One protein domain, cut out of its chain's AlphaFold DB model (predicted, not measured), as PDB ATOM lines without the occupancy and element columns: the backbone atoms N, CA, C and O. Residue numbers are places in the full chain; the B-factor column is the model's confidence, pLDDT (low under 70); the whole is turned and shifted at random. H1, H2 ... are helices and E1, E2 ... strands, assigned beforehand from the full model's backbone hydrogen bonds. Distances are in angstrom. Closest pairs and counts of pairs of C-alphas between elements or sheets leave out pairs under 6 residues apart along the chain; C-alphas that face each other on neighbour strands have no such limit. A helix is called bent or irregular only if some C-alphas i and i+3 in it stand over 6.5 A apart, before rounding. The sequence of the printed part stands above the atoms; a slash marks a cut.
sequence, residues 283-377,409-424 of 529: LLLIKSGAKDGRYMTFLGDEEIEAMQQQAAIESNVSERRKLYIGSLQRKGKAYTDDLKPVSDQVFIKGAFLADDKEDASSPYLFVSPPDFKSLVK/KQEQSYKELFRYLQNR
ATOM      1  N   LEU A 283     189.424 271.920 233.038       89.44
ATOM      2  CA  LEU A 283     189.295 272.808 231.889       89.44
ATOM      3  C   LEU A 283     189.338 271.968 230.617       89.44
ATOM      4  O   LEU A 283     190.220 271.129 230.431       89.44
ATOM      5  N   LEU A 284     188.392 272.210 229.717       89.69
ATOM      6  CA  LEU A 284     188.276 271.482 228.449       89.69
ATOM      7  C   LEU A 284     188.779 272.287 227.249       89.69
ATOM      8  O   LEU A 284     189.035 271.725 226.181       89.69
ATOM      9  N   LEU A 285     188.960 273.592 227.440       92.44
ATOM     10  CA  LEU A 285     189.432 274.526 226.436       92.44
ATOM     11  C   LEU A 285     190.368 275.545 227.085       92.44
ATOM     12  O   LEU A 285     189.998 276.214 228.049       92.44
ATOM     13  N   ILE A 286     191.564 275.686 226.524       93.81
ATOM     14  CA  ILE A 286     192.567 276.670 226.945       93.81
ATOM     15  C   ILE A 286     193.166 277.359 225.718       93.81
ATOM     16  O   ILE A 286     193.035 276.878 224.590       93.81
ATOM     17  N   LYS A 287     193.861 278.481 225.911       94.00
ATOM     18  CA  LYS A 287     194.682 279.071 224.841       94.00
ATOM     19  C   LYS A 287     195.938 278.232 224.601       94.00
ATOM     20  O   LYS A 287     196.402 277.531 225.493       94.00
ATOM     21  N   SER A 288     196.533 278.362 223.417       93.00
ATOM     22  CA  SER A 288     197.805 277.714 223.058       93.00
ATOM     23  C   SER A 288     198.995 278.129 223.939       93.00
ATOM     24  O   SER A 288     200.024 277.458 223.938       93.00
ATOM     25  N   GLY A 289     198.892 279.255 224.651       89.62
ATOM     26  CA  GLY A 289     200.010 279.901 225.340       89.62
ATOM     27  C   GLY A 289     200.850 280.811 224.432       89.62
ATOM     28  O   GLY A 289     201.612 281.643 224.922       89.62
ATOM     29  N   ALA A 290     200.680 280.713 223.112       87.88
ATOM     30  CA  ALA A 290     201.261 281.632 222.146       87.88
ATOM     31  C   ALA A 290     200.261 282.749 221.798       87.88
ATOM     32  O   ALA A 290     199.044 282.579 221.858       87.88
ATOM     33  N   LYS A 291     200.766 283.913 221.377       86.62
ATOM     34  CA  LYS A 291     199.932 285.009 220.843       86.62
ATOM     35  C   LYS A 291     199.534 284.743 219.380       86.62
ATOM     36  O   LYS A 291     199.661 285.622 218.536       86.62
ATOM     37  N   ASP A 292     199.112 283.514 219.083       89.00
ATOM     38  CA  ASP A 292     198.814 283.015 217.734       89.00
ATOM     39  C   ASP A 292     197.308 282.856 217.458       89.00
ATOM     40  O   ASP A 292     196.920 282.521 216.343       89.00
ATOM     41  N   GLY A 293     196.458 283.114 218.458       88.81
ATOM     42  CA  GLY A 293     195.003 282.983 218.339       88.81
ATOM     43  C   GLY A 293     194.504 281.537 218.318       88.81
ATOM     44  O   GLY A 293     193.333 281.317 218.017       88.81
ATOM     45  N   ARG A 294     195.363 280.560 218.633       94.44
ATOM     46  CA  ARG A 294     194.997 279.144 218.690       94.44
ATOM     47  C   ARG A 294     194.633 278.705 220.102       94.44
ATOM     48  O   ARG A 294     195.035 279.297 221.106       94.44
ATOM     49  N   TYR A 295     193.912 277.598 220.157       95.31
ATOM     50  CA  TYR A 295     193.406 276.977 221.368       95.31
ATOM     51  C   TYR A 295     193.832 275.520 221.437       95.31
ATOM     52  O   TYR A 295     194.097 274.902 220.406       95.31
ATOM     53  N   MET A 296     193.861 274.978 222.650       95.75
ATOM     54  CA  MET A 296     194.039 273.556 222.903       95.75
ATOM     55  C   MET A 296     192.789 272.965 223.552       95.75
ATOM     56  O   MET A 296     192.220 273.565 224.466       95.75
ATOM     57  N   THR A 297     192.362 271.794 223.080       94.62
ATOM     58  CA  THR A 297     191.158 271.103 223.566       94.62
ATOM     59  C   THR A 297     191.213 269.600 223.272       94.62
ATOM     60  O   THR A 297     191.981 269.153 222.417       94.62
ATOM     61  N   PHE A 298     190.418 268.813 223.998       93.44
ATOM     62  CA  PHE A 298     190.318 267.365 223.820       93.44
ATOM     63  C   PHE A 298     189.169 267.023 222.875       93.44
ATOM     64  O   PHE A 298     188.012 267.299 223.193       93.44
ATOM     65  N   LEU A 299     189.483 266.375 221.753       93.00
ATOM     66  CA  LEU A 299     188.509 265.993 220.727       93.00
ATOM     67  C   LEU A 299     188.675 264.515 220.359       93.00
ATOM     68  O   LEU A 299     189.800 264.008 220.278       93.00
ATOM     69  N   GLY A 300     187.555 263.825 220.177       91.44
ATOM     70  CA  GLY A 300     187.451 262.540 219.496       91.44
ATOM     71  C   GLY A 300     187.141 262.712 218.011       91.44
ATOM     72  O   GLY A 300     186.948 263.827 217.520       91.44
ATOM     73  N   ASP A 301     187.108 261.595 217.293       89.69
ATOM     74  CA  ASP A 301     186.959 261.590 215.836       89.69
ATOM     75  C   ASP A 301     185.570 262.102 215.415       89.69
ATOM     76  O   ASP A 301     185.462 262.899 214.483       89.69
ATOM     77  N   GLU A 302     184.524 261.754 216.172       89.31
ATOM     78  CA  GLU A 302     183.144 262.191 215.933       89.31
ATOM     79  C   GLU A 302     182.983 263.715 216.078       89.31
ATOM     80  O   GLU A 302     182.241 264.357 215.337       89.31
ATOM     81  N   GLU A 303     183.713 264.322 217.017       90.88
ATOM     82  CA  GLU A 303     183.691 265.771 217.236       90.88
ATOM     83  C   GLU A 303     184.386 266.516 216.094       90.88
ATOM     84  O   GLU A 303     183.915 267.567 215.657       90.88
ATOM     85  N   ILE A 304     185.491 265.964 215.587       91.62
ATOM     86  CA  ILE A 304     186.218 266.530 214.447       91.62
ATOM     87  C   ILE A 304     185.358 266.451 213.186       91.62
ATOM     88  O   ILE A 304     185.262 267.442 212.461       91.62
ATOM     89  N   GLU A 305     184.707 265.312 212.943       91.31
ATOM     90  CA  GLU A 305     183.804 265.132 211.805       91.31
ATOM     91  C   GLU A 305     182.617 266.107 211.869       91.31
ATOM     92  O   GLU A 305     182.334 266.801 210.890       91.31
ATOM     93  N   ALA A 306     181.978 266.253 213.036       90.00
ATOM     94  CA  ALA A 306     180.894 267.215 213.224       90.00
ATOM     95  C   ALA A 306     181.352 268.660 212.955       90.00
ATOM     96  O   ALA A 306     180.672 269.413 212.254       90.00
ATOM     97  N   MET A 307     182.539 269.046 213.440       90.81
ATOM     98  CA  MET A 307     183.114 270.368 213.170       90.81
ATOM     99  C   MET A 307     183.434 270.581 211.681       90.81
ATOM    100  O   MET A 307     183.189 271.670 211.159       90.81
ATOM    101  N   GLN A 308     183.942 269.557 210.983       91.69
ATOM    102  CA  GLN A 308     184.198 269.599 209.537       91.69
ATOM    103  C   GLN A 308     182.904 269.793 208.739       91.69
ATOM    104  O   GLN A 308     182.867 270.576 207.789       91.69
ATOM    105  N   GLN A 309     181.830 269.123 209.155       90.38
ATOM    106  CA  GLN A 309     180.514 269.194 208.520       90.38
ATOM    107  C   GLN A 309     179.698 270.436 208.929       90.38
ATOM    108  O   GLN A 309     178.608 270.641 208.400       90.38
ATOM    109  N   GLN A 310     180.209 271.279 209.841       86.62
ATOM    110  CA  GLN A 310     179.453 272.370 210.485       86.62
ATOM    111  C   GLN A 310     178.147 271.875 211.138       86.62
ATOM    112  O   GLN A 310     177.150 272.598 211.187       86.62
ATOM    113  N   ALA A 311     178.144 270.631 211.612       85.50
ATOM    114  CA  ALA A 311     177.019 270.014 212.292       85.50
ATOM    115  C   ALA A 311     177.052 270.326 213.796       85.50
ATOM    116  O   ALA A 311     178.091 270.676 214.364       85.50
ATOM    117  N   ALA A 312     175.901 270.187 214.455       80.94
ATOM    118  CA  ALA A 312     175.842 270.245 215.909       80.94
ATOM    119  C   ALA A 312     176.612 269.058 216.501       80.94
ATOM    120  O   ALA A 312     176.451 267.924 216.052       80.94
ATOM    121  N   ILE A 313     177.433 269.314 217.519       80.81
ATOM    122  CA  ILE A 313     178.160 268.247 218.204       80.81
ATOM    123  C   ILE A 313     177.212 267.596 219.215       80.81
ATOM    124  O   ILE A 313     176.700 268.268 220.114       80.81
ATOM    125  N   GLU A 314     176.958 266.298 219.051       74.25
ATOM    126  CA  GLU A 314     176.044 265.553 219.916       74.25
ATOM    127  C   GLU A 314     176.544 265.468 221.369       74.25
ATOM    128  O   GLU A 314     177.742 265.519 221.664       74.25
ATOM    129  N   SER A 315     175.605 265.309 222.307       62.06
ATOM    130  CA  SER A 315     175.901 265.186 223.739       62.06
ATOM    131  C   SER A 315     176.517 263.837 224.129       62.06
ATOM    132  O   SER A 315     177.154 263.747 225.178       62.06
ATOM    133  N   ASN A 316     176.363 262.800 223.300       61.00
ATOM    134  CA  ASN A 316     176.969 261.484 223.508       61.00
ATOM    135  C   ASN A 316     178.355 261.453 222.862       61.00
ATOM    136  O   ASN A 316     178.539 261.034 221.726       61.00
ATOM    137  N   VAL A 317     179.324 261.984 223.596       67.31
ATOM    138  CA  VAL A 317     180.661 262.282 223.080       67.31
ATOM    139  C   VAL A 317     181.581 261.065 223.139       67.31
ATOM    140  O   VAL A 317     181.492 260.264 224.070       67.31
ATOM    141  N   SER A 318     182.553 261.012 222.224       76.94
ATOM    142  CA  SER A 318     183.690 260.093 222.284       76.94
ATOM    143  C   SER A 318     184.326 260.091 223.674       76.94
ATOM    144  O   SER A 318     184.727 261.140 224.197       76.94
ATOM    145  N   GLU A 319     184.418 258.920 224.301       82.25
ATOM    146  CA  GLU A 319     185.133 258.774 225.571       82.25
ATOM    147  C   GLU A 319     186.647 258.831 225.356       82.25
ATOM    148  O   GLU A 319     187.373 259.268 226.245       82.25
ATOM    149  N   ARG A 320     187.119 258.433 224.168       90.69
ATOM    150  CA  ARG A 320     188.529 258.394 223.772       90.69
ATOM    151  C   ARG A 320     188.874 259.653 222.986       90.69
ATOM    152  O   ARG A 320     188.434 259.809 221.857       90.69
ATOM    153  N   ARG A 321     189.696 260.532 223.558       92.19
ATOM    154  CA  ARG A 321     190.056 261.804 222.914       92.19
ATOM    155  C   ARG A 321     191.553 261.980 222.812       92.19
ATOM    156  O   ARG A 321     192.303 261.458 223.636       92.19
ATOM    157  N   LYS A 322     191.985 262.758 221.828       95.44
ATOM    158  CA  LYS A 322     193.357 263.260 221.746       95.44
ATOM    159  C   LYS A 322     193.368 264.743 222.067       95.44
ATOM    160  O   LYS A 322     192.361 265.436 221.918       95.44
ATOM    161  N   LEU A 323     194.519 265.219 222.517       96.31
ATOM    162  CA  LEU A 323     194.737 266.644 222.691       96.31
ATOM    163  C   LEU A 323     195.044 267.270 221.328       96.31
ATOM    164  O   LEU A 323     195.999 266.856 220.673       96.31
ATOM    165  N   TYR A 324     194.272 268.274 220.923       96.62
ATOM    166  CA  TYR A 324     194.454 269.005 219.671       96.62
ATOM    167  C   TYR A 324     194.775 270.474 219.910       96.62
ATOM    168  O   TYR A 324     194.386 271.046 220.926       96.62
ATOM    169  N   ILE A 325     195.449 271.083 218.934       96.56
ATOM    170  CA  ILE A 325     195.703 272.519 218.852       96.56
ATOM    171  C   ILE A 325     195.249 273.068 217.496       96.56
ATOM    172  O   ILE A 325     195.531 272.465 216.462       96.56
ATOM    173  N   GLY A 326     194.571 274.215 217.484       96.00
ATOM    174  CA  GLY A 326     194.076 274.847 216.255       96.00
ATOM    175  C   GLY A 326     193.330 276.153 216.516       96.00
ATOM    176  O   GLY A 326     193.122 276.535 217.667       96.00
ATOM    177  N   SER A 327     192.924 276.853 215.457       93.81
ATOM    178  CA  SER A 327     192.173 278.114 215.590       93.81
ATOM    179  C   SER A 327     190.726 277.899 216.050       93.81
ATOM    180  O   SER A 327     190.112 278.828 216.573       93.81
ATOM    181  N   LEU A 328     190.185 276.683 215.864       92.31
ATOM    182  CA  LEU A 328     188.808 276.227 216.148       92.31
ATOM    183  C   LEU A 328     187.695 276.959 215.390       92.31
ATOM    184  O   LEU A 328     186.634 276.384 215.153       92.31
ATOM    185  N   GLN A 329     187.929 278.205 214.984       90.69
ATOM    186  CA  GLN A 329     187.011 279.008 214.199       90.69
ATOM    187  C   GLN A 329     187.736 279.880 213.172       90.69
ATOM    188  O   GLN A 329     188.879 280.294 213.371       90.69
ATOM    189  N   ARG A 330     187.034 280.220 212.089       90.31
ATOM    190  CA  ARG A 330     187.452 281.232 211.117       90.31
ATOM    191  C   ARG A 330     186.234 281.996 210.617       90.31
ATOM    192  O   ARG A 330     185.311 281.398 210.070       90.31
ATOM    193  N   LYS A 331     186.241 283.328 210.775       88.75
ATOM    194  CA  LYS A 331     185.101 284.204 210.430       88.75
ATOM    195  C   LYS A 331     183.789 283.710 211.064       88.75
ATOM    196  O   LYS A 331     182.768 283.635 210.387       88.75
ATOM    197  N   GLY A 332     183.847 283.298 212.334       85.44
ATOM    198  CA  GLY A 332     182.674 282.851 213.089       85.44
ATOM    199  C   GLY A 332     182.093 281.499 212.656       85.44
ATOM    200  O   GLY A 332     180.940 281.227 212.963       85.44
ATOM    201  N   LYS A 333     182.831 280.673 211.906       87.69
ATOM    202  CA  LYS A 333     182.465 279.279 211.580       87.69
ATOM    203  C   LYS A 333     183.476 278.324 212.187       87.69
ATOM    204  O   LYS A 333     184.625 278.733 212.333       87.69
ATOM    205  N   ALA A 334     183.086 277.084 212.487       88.88
ATOM    206  CA  ALA A 334     184.038 276.071 212.942       88.88
ATOM    207  C   ALA A 334     185.147 275.889 211.891       88.88
ATOM    208  O   ALA A 334     184.886 275.968 210.690       88.88
ATOM    209  N   TYR A 335     186.388 275.699 212.324       92.00
ATOM    210  CA  TYR A 335     187.530 275.559 211.424       92.00
ATOM    211  C   TYR A 335     188.464 274.461 211.920       92.00
ATOM    212  O   TYR A 335     188.921 274.501 213.062       92.00
ATOM    213  N   THR A 336     188.723 273.487 211.050       93.19
ATOM    214  CA  THR A 336     189.456 272.257 211.379       93.19
ATOM    215  C   THR A 336     190.709 272.043 210.534       93.19
ATOM    216  O   THR A 336     191.505 271.176 210.871       93.19
ATOM    217  N   ASP A 337     190.927 272.809 209.458       93.75
ATOM    218  CA  ASP A 337     192.049 272.569 208.528       93.75
ATOM    219  C   ASP A 337     193.427 272.767 209.182       93.75
ATOM    220  O   ASP A 337     194.426 272.208 208.729       93.75
ATOM    221  N   ASP A 338     193.504 273.585 210.237       95.00
ATOM    222  CA  ASP A 338     194.728 273.810 211.012       95.00
ATOM    223  C   ASP A 338     194.788 273.005 212.317       95.00
ATOM    224  O   ASP A 338     195.750 273.154 213.077       95.00
ATOM    225  N   LEU A 339     193.785 272.158 212.568       95.38
ATOM    226  CA  LEU A 339     193.698 271.335 213.760       95.38
ATOM    227  C   LEU A 339     194.739 270.217 213.677       95.38
ATOM    228  O   LEU A 339     194.739 269.402 212.754       95.38
ATOM    229  N   LYS A 340     195.650 270.179 214.647       95.19
ATOM    230  CA  LYS A 340     196.727 269.184 214.706       95.19
ATOM    231  C   LYS A 340     196.745 268.503 216.065       95.19
ATOM    232  O   LYS A 340     196.589 269.201 217.071       95.19
ATOM    233  N   PRO A 341     196.940 267.176 216.128       95.50
ATOM    234  CA  PRO A 341     197.142 266.517 217.405       95.50
ATOM    235  C   PRO A 341     198.427 267.064 218.037       95.50
ATOM    236  O   PRO A 341     199.463 267.168 217.381       95.50
ATOM    237  N   VAL A 342     198.342 267.446 219.307       94.50
ATOM    238  CA  VAL A 342     199.504 267.806 220.128       94.50
ATOM    239  C   VAL A 342     200.272 266.541 220.493       94.50
ATOM    240  O   VAL A 342     201.492 266.554 220.501       94.50
ATOM    241  N   SER A 343     199.561 265.444 220.763       89.62
ATOM    242  CA  SER A 343     200.131 264.140 221.098       89.62
ATOM    243  C   SER A 343     199.326 263.021 220.442       89.62
ATOM    244  O   SER A 343     198.114 263.151 220.264       89.62
ATOM    245  N   ASP A 344     199.983 261.899 220.145       89.19
ATOM    246  CA  ASP A 344     199.310 260.667 219.714       89.19
ATOM    247  C   ASP A 344     198.626 259.929 220.877       89.19
ATOM    248  O   ASP A 344     197.821 259.021 220.648       89.19
ATOM    249  N   GLN A 345     198.919 260.331 222.120       93.81
ATOM    250  CA  GLN A 345     198.319 259.761 223.317       93.81
ATOM    251  C   GLN A 345     196.802 259.971 223.330       93.81
ATOM    252  O   GLN A 345     196.291 261.071 223.113       93.81
ATOM    253  N   VAL A 346     196.086 258.895 223.657       94.44
ATOM    254  CA  VAL A 346     194.646 258.930 223.907       94.44
ATOM    255  C   VAL A 346     194.395 259.108 225.400       94.44
ATOM    256  O   VAL A 346     194.973 258.400 226.227       94.44
ATOM    257  N   PHE A 347     193.492 260.026 225.724       94.69
ATOM    258  CA  PHE A 347     193.026 260.336 227.068       94.69
ATOM    259  C   PHE A 347     191.538 259.998 227.168       94.69
ATOM    260  O   PHE A 347     190.720 260.521 226.407       94.69
ATOM    261  N   ILE A 348     191.178 259.116 228.101       92.69
ATOM    262  CA  ILE A 348     189.776 258.755 228.333       92.69
ATOM    263  C   ILE A 348     189.146 259.833 229.212       92.69
ATOM    264  O   ILE A 348     189.631 260.071 230.314       92.69
ATOM    265  N   LYS A 349     188.105 260.517 228.725       87.44
ATOM    266  CA  LYS A 349     187.486 261.679 229.402       87.44
ATOM    267  C   LYS A 349     188.527 262.712 229.874       87.44
ATOM    268  O   LYS A 349     188.435 263.240 230.976       87.44
ATOM    269  N   GLY A 350     189.536 262.958 229.033       90.00
ATOM    270  CA  GLY A 350     190.642 263.860 229.344       90.00
ATOM    271  C   GLY A 350     190.209 265.317 229.505       90.00
ATOM    272  O   GLY A 350     189.375 265.808 228.741       90.00
ATOM    273  N   ALA A 351     190.810 265.993 230.479       92.19
ATOM    274  CA  ALA A 351     190.688 267.424 230.717       92.19
ATOM    275  C   ALA A 351     191.988 267.973 231.325       92.19
ATOM    276  O   ALA A 351     192.771 267.233 231.920       92.19
ATOM    277  N   PHE A 352     192.228 269.275 231.209       93.75
ATOM    278  CA  PHE A 352     193.302 269.921 231.963       93.75
ATOM    279  C   PHE A 352     192.867 270.093 233.413       93.75
ATOM    280  O   PHE A 352     191.726 270.473 233.665       93.75
ATOM    281  N   LEU A 353     193.764 269.856 234.365       92.56
ATOM    282  CA  LEU A 353     193.499 270.231 235.748       92.56
ATOM    283  C   LEU A 353     193.637 271.753 235.878       92.56
ATOM    284  O   LEU A 353     194.598 272.312 235.355       92.56
ATOM    285  N   ALA A 354     192.695 272.431 236.528       90.94
ATOM    286  CA  ALA A 354     192.790 273.867 236.778       90.94
ATOM    287  C   ALA A 354     193.853 274.164 237.850       90.94
ATOM    288  O   ALA A 354     194.156 273.330 238.700       90.94
ATOM    289  N   ASP A 355     194.417 275.360 237.855       89.25
ATOM    290  CA  ASP A 355     195.213 275.825 238.987       89.25
ATOM    291  C   ASP A 355     194.292 276.096 240.200       89.25
ATOM    292  O   ASP A 355     193.103 276.402 240.041       89.25
ATOM    293  N   ASP A 356     194.802 275.949 241.425       81.00
ATOM    294  CA  ASP A 356     194.052 276.321 242.628       81.00
ATOM    295  C   ASP A 356     194.009 277.845 242.823       81.00
ATOM    296  O   ASP A 356     193.126 278.350 243.521       81.00
ATOM    297  N   LYS A 357     194.903 278.581 242.148       83.00
ATOM    298  CA  LYS A 357     194.988 280.044 242.178       83.00
ATOM    299  C   LYS A 357     194.504 280.677 240.879       83.00
ATOM    300  O   LYS A 357     194.777 280.211 239.776       83.00
ATOM    301  N   GLU A 358     193.820 281.806 241.016       83.12
ATOM    302  CA  GLU A 358     193.536 282.671 239.876       83.12
ATOM    303  C   GLU A 358     194.808 283.409 239.452       83.12
ATOM    304  O   GLU A 358     195.477 284.045 240.268       83.12
ATOM    305  N   ASP A 359     195.124 283.347 238.161       85.44
ATOM    306  CA  ASP A 359     196.194 284.132 237.553       85.44
ATOM    307  C   ASP A 359     195.746 284.635 236.178       85.44
ATOM    308  O   ASP A 359     195.814 283.935 235.163       85.44
ATOM    309  N   ALA A 360     195.297 285.890 236.156       86.38
ATOM    310  CA  ALA A 360     194.867 286.576 234.944       86.38
ATOM    311  C   ALA A 360     196.007 286.804 233.934       86.38
ATOM    312  O   ALA A 360     195.740 287.092 232.766       86.38
ATOM    313  N   SER A 361     197.270 286.697 234.364       88.19
ATOM    314  CA  SER A 361     198.441 286.886 233.505       88.19
ATOM    315  C   SER A 361     198.852 285.618 232.751       88.19
ATOM    316  O   SER A 361     199.641 285.700 231.805       88.19
ATOM    317  N   SER A 362     198.291 284.461 233.118       91.00
ATOM    318  CA  SER A 362     198.624 283.187 232.489       91.00
ATOM    319  C   SER A 362     198.313 283.199 230.985       91.00
ATOM    320  O   SER A 362     197.183 283.492 230.576       91.00
ATOM    321  N   PRO A 363     199.274 282.816 230.122       91.75
ATOM    322  CA  PRO A 363     199.080 282.840 228.674       91.75
ATOM    323  C   PRO A 363     198.111 281.752 228.185       91.75
ATOM    324  O   PRO A 363     197.615 281.826 227.060       91.75
ATOM    325  N   TYR A 364     197.821 280.757 229.025       93.50
ATOM    326  CA  TYR A 364     196.897 279.661 228.733       93.50
ATOM    327  C   TYR A 364     195.447 279.988 229.114       93.50
ATOM    328  O   TYR A 364     194.533 279.279 228.690       93.50
ATOM    329  N   LEU A 365     195.213 281.060 229.882       90.94
ATOM    330  CA  LEU A 365     193.889 281.398 230.391       90.94
ATOM    331  C   LEU A 365     192.909 281.728 229.257       90.94
ATOM    332  O   LEU A 365     193.101 282.670 228.472       90.94
ATOM    333  N   PHE A 366     191.810 280.980 229.223       87.81
ATOM    334  CA  PHE A 366     190.657 281.252 228.383       87.81
ATOM    335  C   PHE A 366     189.518 281.817 229.235       87.81
ATOM    336  O   PHE A 366     189.028 281.147 230.133       87.81
ATOM    337  N   VAL A 367     189.117 283.059 228.952       82.38
ATOM    338  CA  VAL A 367     188.029 283.747 229.674       82.38
ATOM    339  C   VAL A 367     186.726 283.629 228.890       82.38
ATOM    340  O   VAL A 367     185.698 283.205 229.404       82.38
ATOM    341  N   SER A 368     186.776 283.983 227.610       85.06
ATOM    342  CA  SER A 368     185.631 283.945 226.713       85.06
ATOM    343  C   SER A 368     186.097 283.881 225.258       85.06
ATOM    344  O   SER A 368     187.223 284.297 224.943       85.06
ATOM    345  N   PRO A 369     185.255 283.351 224.355       86.69
ATOM    346  CA  PRO A 369     185.512 283.461 222.929       86.69
ATOM    347  C   PRO A 369     185.464 284.932 222.475       86.69
ATOM    348  O   PRO A 369     184.808 285.750 223.126       86.69
ATOM    349  N   PRO A 370     186.126 285.286 221.357       87.75
ATOM    350  CA  PRO A 370     185.978 286.607 220.749       87.75
ATOM    351  C   PRO A 370     184.507 286.961 220.494       87.75
ATOM    352  O   PRO A 370     183.690 286.078 220.224       87.75
ATOM    353  N   ASP A 371     184.162 288.247 220.535       90.38
ATOM    354  CA  ASP A 371     182.805 288.684 220.198       90.38
ATOM    355  C   ASP A 371     182.493 288.351 218.732       90.38
ATOM    356  O   ASP A 371     183.265 288.693 217.832       90.38
ATOM    357  N   PHE A 372     181.360 287.699 218.473       92.25
ATOM    358  CA  PHE A 372     180.966 287.282 217.129       92.25
ATOM    359  C   PHE A 372     180.854 288.477 216.172       92.25
ATOM    360  O   PHE A 372     181.313 288.392 215.030       92.25
ATOM    361  N   LYS A 373     180.371 289.627 216.664       92.25
ATOM    362  CA  LYS A 373     180.269 290.880 215.892       92.25
ATOM    363  C   LYS A 373     181.624 291.405 215.414       92.25
ATOM    364  O   LYS A 373     181.701 292.111 214.411       92.25
ATOM    365  N   SER A 374     182.707 291.052 216.111       91.81
ATOM    366  CA  SER A 374     184.072 291.397 215.695       91.81
ATOM    367  C   SER A 374     184.604 290.494 214.572       91.81
ATOM    368  O   SER A 374     185.557 290.858 213.885       91.81
ATOM    369  N   LEU A 375     183.990 289.323 214.371       90.50
ATOM    370  CA  LEU A 375     184.418 288.298 213.415       90.50
ATOM    371  C   LEU A 375     183.584 288.297 212.131       90.50
ATOM    372  O   LEU A 375     184.099 287.963 211.060       90.50
ATOM    373  N   VAL A 376     182.300 288.632 212.246       93.81
ATOM    374  CA  VAL A 376     181.324 288.628 211.156       93.81
ATOM    375  C   VAL A 376     180.563 289.942 211.185       93.81
ATOM    376  O   VAL A 376     180.021 290.338 212.212       93.81
ATOM    377  N   LYS A 377     180.526 290.629 210.042       93.56
ATOM    378  CA  LYS A 377     179.811 291.898 209.916       93.56
ATOM    379  C   LYS A 377     178.304 291.647 209.993       93.56
ATOM    380  O   LYS A 377     177.768 290.921 209.160       93.56
ATOM    381  N   LYS A 409     171.691 282.366 212.766       91.44
ATOM    382  CA  LYS A 409     172.049 280.936 212.812       91.44
ATOM    383  C   LYS A 409     173.550 280.745 213.013       91.44
ATOM    384  O   LYS A 409     173.958 279.936 213.840       91.44
ATOM    385  N   GLN A 410     174.369 281.512 212.298       91.75
ATOM    386  CA  GLN A 410     175.820 281.431 212.427       91.75
ATOM    387  C   GLN A 410     176.301 281.875 213.821       91.75
ATOM    388  O   GLN A 410     177.154 281.212 214.412       91.75
ATOM    389  N   GLU A 411     175.741 282.956 214.370       93.75
ATOM    390  CA  GLU A 411     176.038 283.421 215.728       93.75
ATOM    391  C   GLU A 411     175.661 282.366 216.776       93.75
ATOM    392  O   GLU A 411     176.422 282.111 217.713       93.75
ATOM    393  N   GLN A 412     174.502 281.723 216.611       91.94
ATOM    394  CA  GLN A 412     174.059 280.650 217.494       91.94
ATOM    395  C   GLN A 412     175.013 279.451 217.438       91.94
ATOM    396  O   GLN A 412     175.497 279.027 218.487       91.94
ATOM    397  N   SER A 413     175.350 278.953 216.245       89.44
ATOM    398  CA  SER A 413     176.301 277.843 216.086       89.44
ATOM    399  C   SER A 413     177.676 278.170 216.679       89.44
ATOM    400  O   SER A 413     178.291 277.324 217.327       89.44
ATOM    401  N   TYR A 414     178.146 279.412 216.526       91.06
ATOM    402  CA  TYR A 414     179.384 279.888 217.145       91.06
ATOM    403  C   TYR A 414     179.336 279.824 218.679       91.06
ATOM    404  O   TYR A 414     180.255 279.298 219.315       91.06
ATOM    405  N   LYS A 415     178.255 280.329 219.286       90.00
ATOM    406  CA  LYS A 415     178.058 280.290 220.743       90.00
ATOM    407  C   LYS A 415     177.940 278.858 221.256       90.00
ATOM    408  O   LYS A 415     178.501 278.536 222.300       90.00
ATOM    409  N   GLU A 416     177.233 277.997 220.530       88.81
ATOM    410  CA  GLU A 416     177.060 276.589 220.883       88.81
ATOM    411  C   GLU A 416     178.378 275.814 220.844       88.81
ATOM    412  O   GLU A 416     178.644 275.075 221.789       88.81
ATOM    413  N   LEU A 417     179.230 276.046 219.838       89.12
ATOM    414  CA  LEU A 417     180.563 275.443 219.757       89.12
ATOM    415  C   LEU A 417     181.399 275.767 220.999       89.12
ATOM    416  O   LEU A 417     181.884 274.862 221.674       89.12
ATOM    417  N   PHE A 418     181.556 277.049 221.338       88.81
ATOM    418  CA  PHE A 418     182.378 277.429 222.490       88.81
ATOM    419  C   PHE A 418     181.754 277.009 223.818       88.81
ATOM    420  O   PHE A 418     182.476 276.545 224.696       88.81
ATOM    421  N   ARG A 419     180.424 277.074 223.949       86.81
ATOM    422  CA  ARG A 419     179.722 276.534 225.119       86.81
ATOM    423  C   ARG A 419     179.997 275.042 225.284       86.81
ATOM    424  O   ARG A 419     180.271 274.602 226.393       86.81
ATOM    425  N   TYR A 420     179.950 274.274 224.199       86.81
ATOM    426  CA  TYR A 420     180.235 272.842 224.213       86.81
ATOM    427  C   TYR A 420     181.695 272.540 224.582       86.81
ATOM    428  O   TYR A 420     181.956 271.668 225.412       86.81
ATOM    429  N   LEU A 421     182.644 273.281 224.005       86.88
ATOM    430  CA  LEU A 421     184.071 273.122 224.289       86.88
ATOM    431  C   LEU A 421     184.460 273.587 225.699       86.88
ATOM    432  O   LEU A 421     185.431 273.077 226.248       86.88
ATOM    433  N   GLN A 422     183.720 274.524 226.298       81.50
ATOM    434  CA  GLN A 422     183.939 274.967 227.676       81.50
ATOM    435  C   GLN A 422     183.264 274.054 228.709       81.50
ATOM    436  O   GLN A 422     183.891 273.716 229.707       81.50
ATOM    437  N   ASN A 423     182.012 273.644 228.471       74.56
ATOM    438  CA  ASN A 423     181.100 273.180 229.528       74.56
ATOM    439  C   ASN A 423     180.572 271.752 229.333       74.56
ATOM    440  O   ASN A 423     179.444 271.441 229.716       74.56
ATOM    441  N   ARG A 424     181.364 270.850 228.744       68.88
ATOM    442  CA  ARG A 424     180.935 269.455 228.510       68.88
ATOM    443  C   ARG A 424     180.615 268.684 229.798       68.88
ATOM    444  O   ARG A 424     179.838 267.738 229.747       68.88
TER     445      ARG A 424
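AT A GLANCE: This is residues 283 to 377 and 409 to 424 of the 529 residues of an uncharacterized protein of Paenibacillus sp. CAA11 (UniProt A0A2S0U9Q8). A strongly twisted, curled sheet of four strands, E1, E2, E3 and E6, has its last strand bent over so that E6 folds back past E2. The small hairpin E4 and E5 runs on from E3, with H1 and H3 packing on E5, and a long link passes from E6 to the short helix H2, with residues 356 to 361 sticking out. The 111 printed residues hold three named helices and six named strands, in the order E1 E2 H1 E3 E4 E5 E6 H2 H3; both sheets, E1 - E2 - E3 - E6 and E4 - E5, are antiparallel, and the class is mixed, helices and strands. The whole is compact, with a radius of gyration of the C-alphas of 13.7 A and spans of 37 by 31 by 23 A.

HOW THE PARTS SIT: E1, residues 285 to 287, and E2, residues 295 to 299, form an antiparallel hairpin, with N 286 and O 296 3.0 A apart, within hydrogen-bond range. H1, residues 301 to 308, only grazes the four-stranded sheet with residues 301 to 303. E3, residues 320 to 326, is antiparallel to E2, with N 297 and O 324 at 3.0 A. E4, residues 328 to 330, and E5, residues 333 to 335, form a hairpin, with N 330 and O 333 at 2.8 A. The closest C-alphas of H1 and E5 are those of Met 307 and Ala 334, 5.8 A apart. E6, residues 340 to 353, is antiparallel to E3, with N 342 and O 323 at 2.8 A; it bends by 110 degrees at residue 348, and C-alphas Phe 298 of E2 and Gly 350 are 6.6 A apart. H2, residues 372 to 375, is not on that sheet. H3, residues 409 to 422, is close to H2 but not clearly touching, the closest C-alphas being those of Phe 372 and Glu 411, 6.4 A apart. The closest C-alphas of E5 and H3 are those of Lys 333 and Tyr 414, 6.4 A apart; H1 and H3 are apart. Every O i to N i+4 pair in H1 and H3 is within hydrogen-bond range; H2 is too short for such a pair.

IN THESE COORDINATES: E1 begins at C-alpha 285, (189.432, 274.526, 226.436). E2 measures 12.0 A, H1 10.6 A, E3 18.9 A and E6 21.3 A from first to last C-alpha; E6 ends at C-alpha 353, (193.499, 270.231, 235.748). E4, E5 and H2 are shorter. H3 measures 19.9 A and ends at C-alpha 422, (183.939, 274.967, 227.676).

THE WHOLE: The two C-alphas farthest apart are those of Gln 345 and Lys 377, at 39.4 A. Residues 378 to 408 are not printed, and C-alphas 377 and 409 are 13.7 A apart across this cut. The links H1 to E3 and E6 to H2 are long. Mean pLDDT of the printed part is 89.1; residues 315 to 317 and residue 424 are under 70.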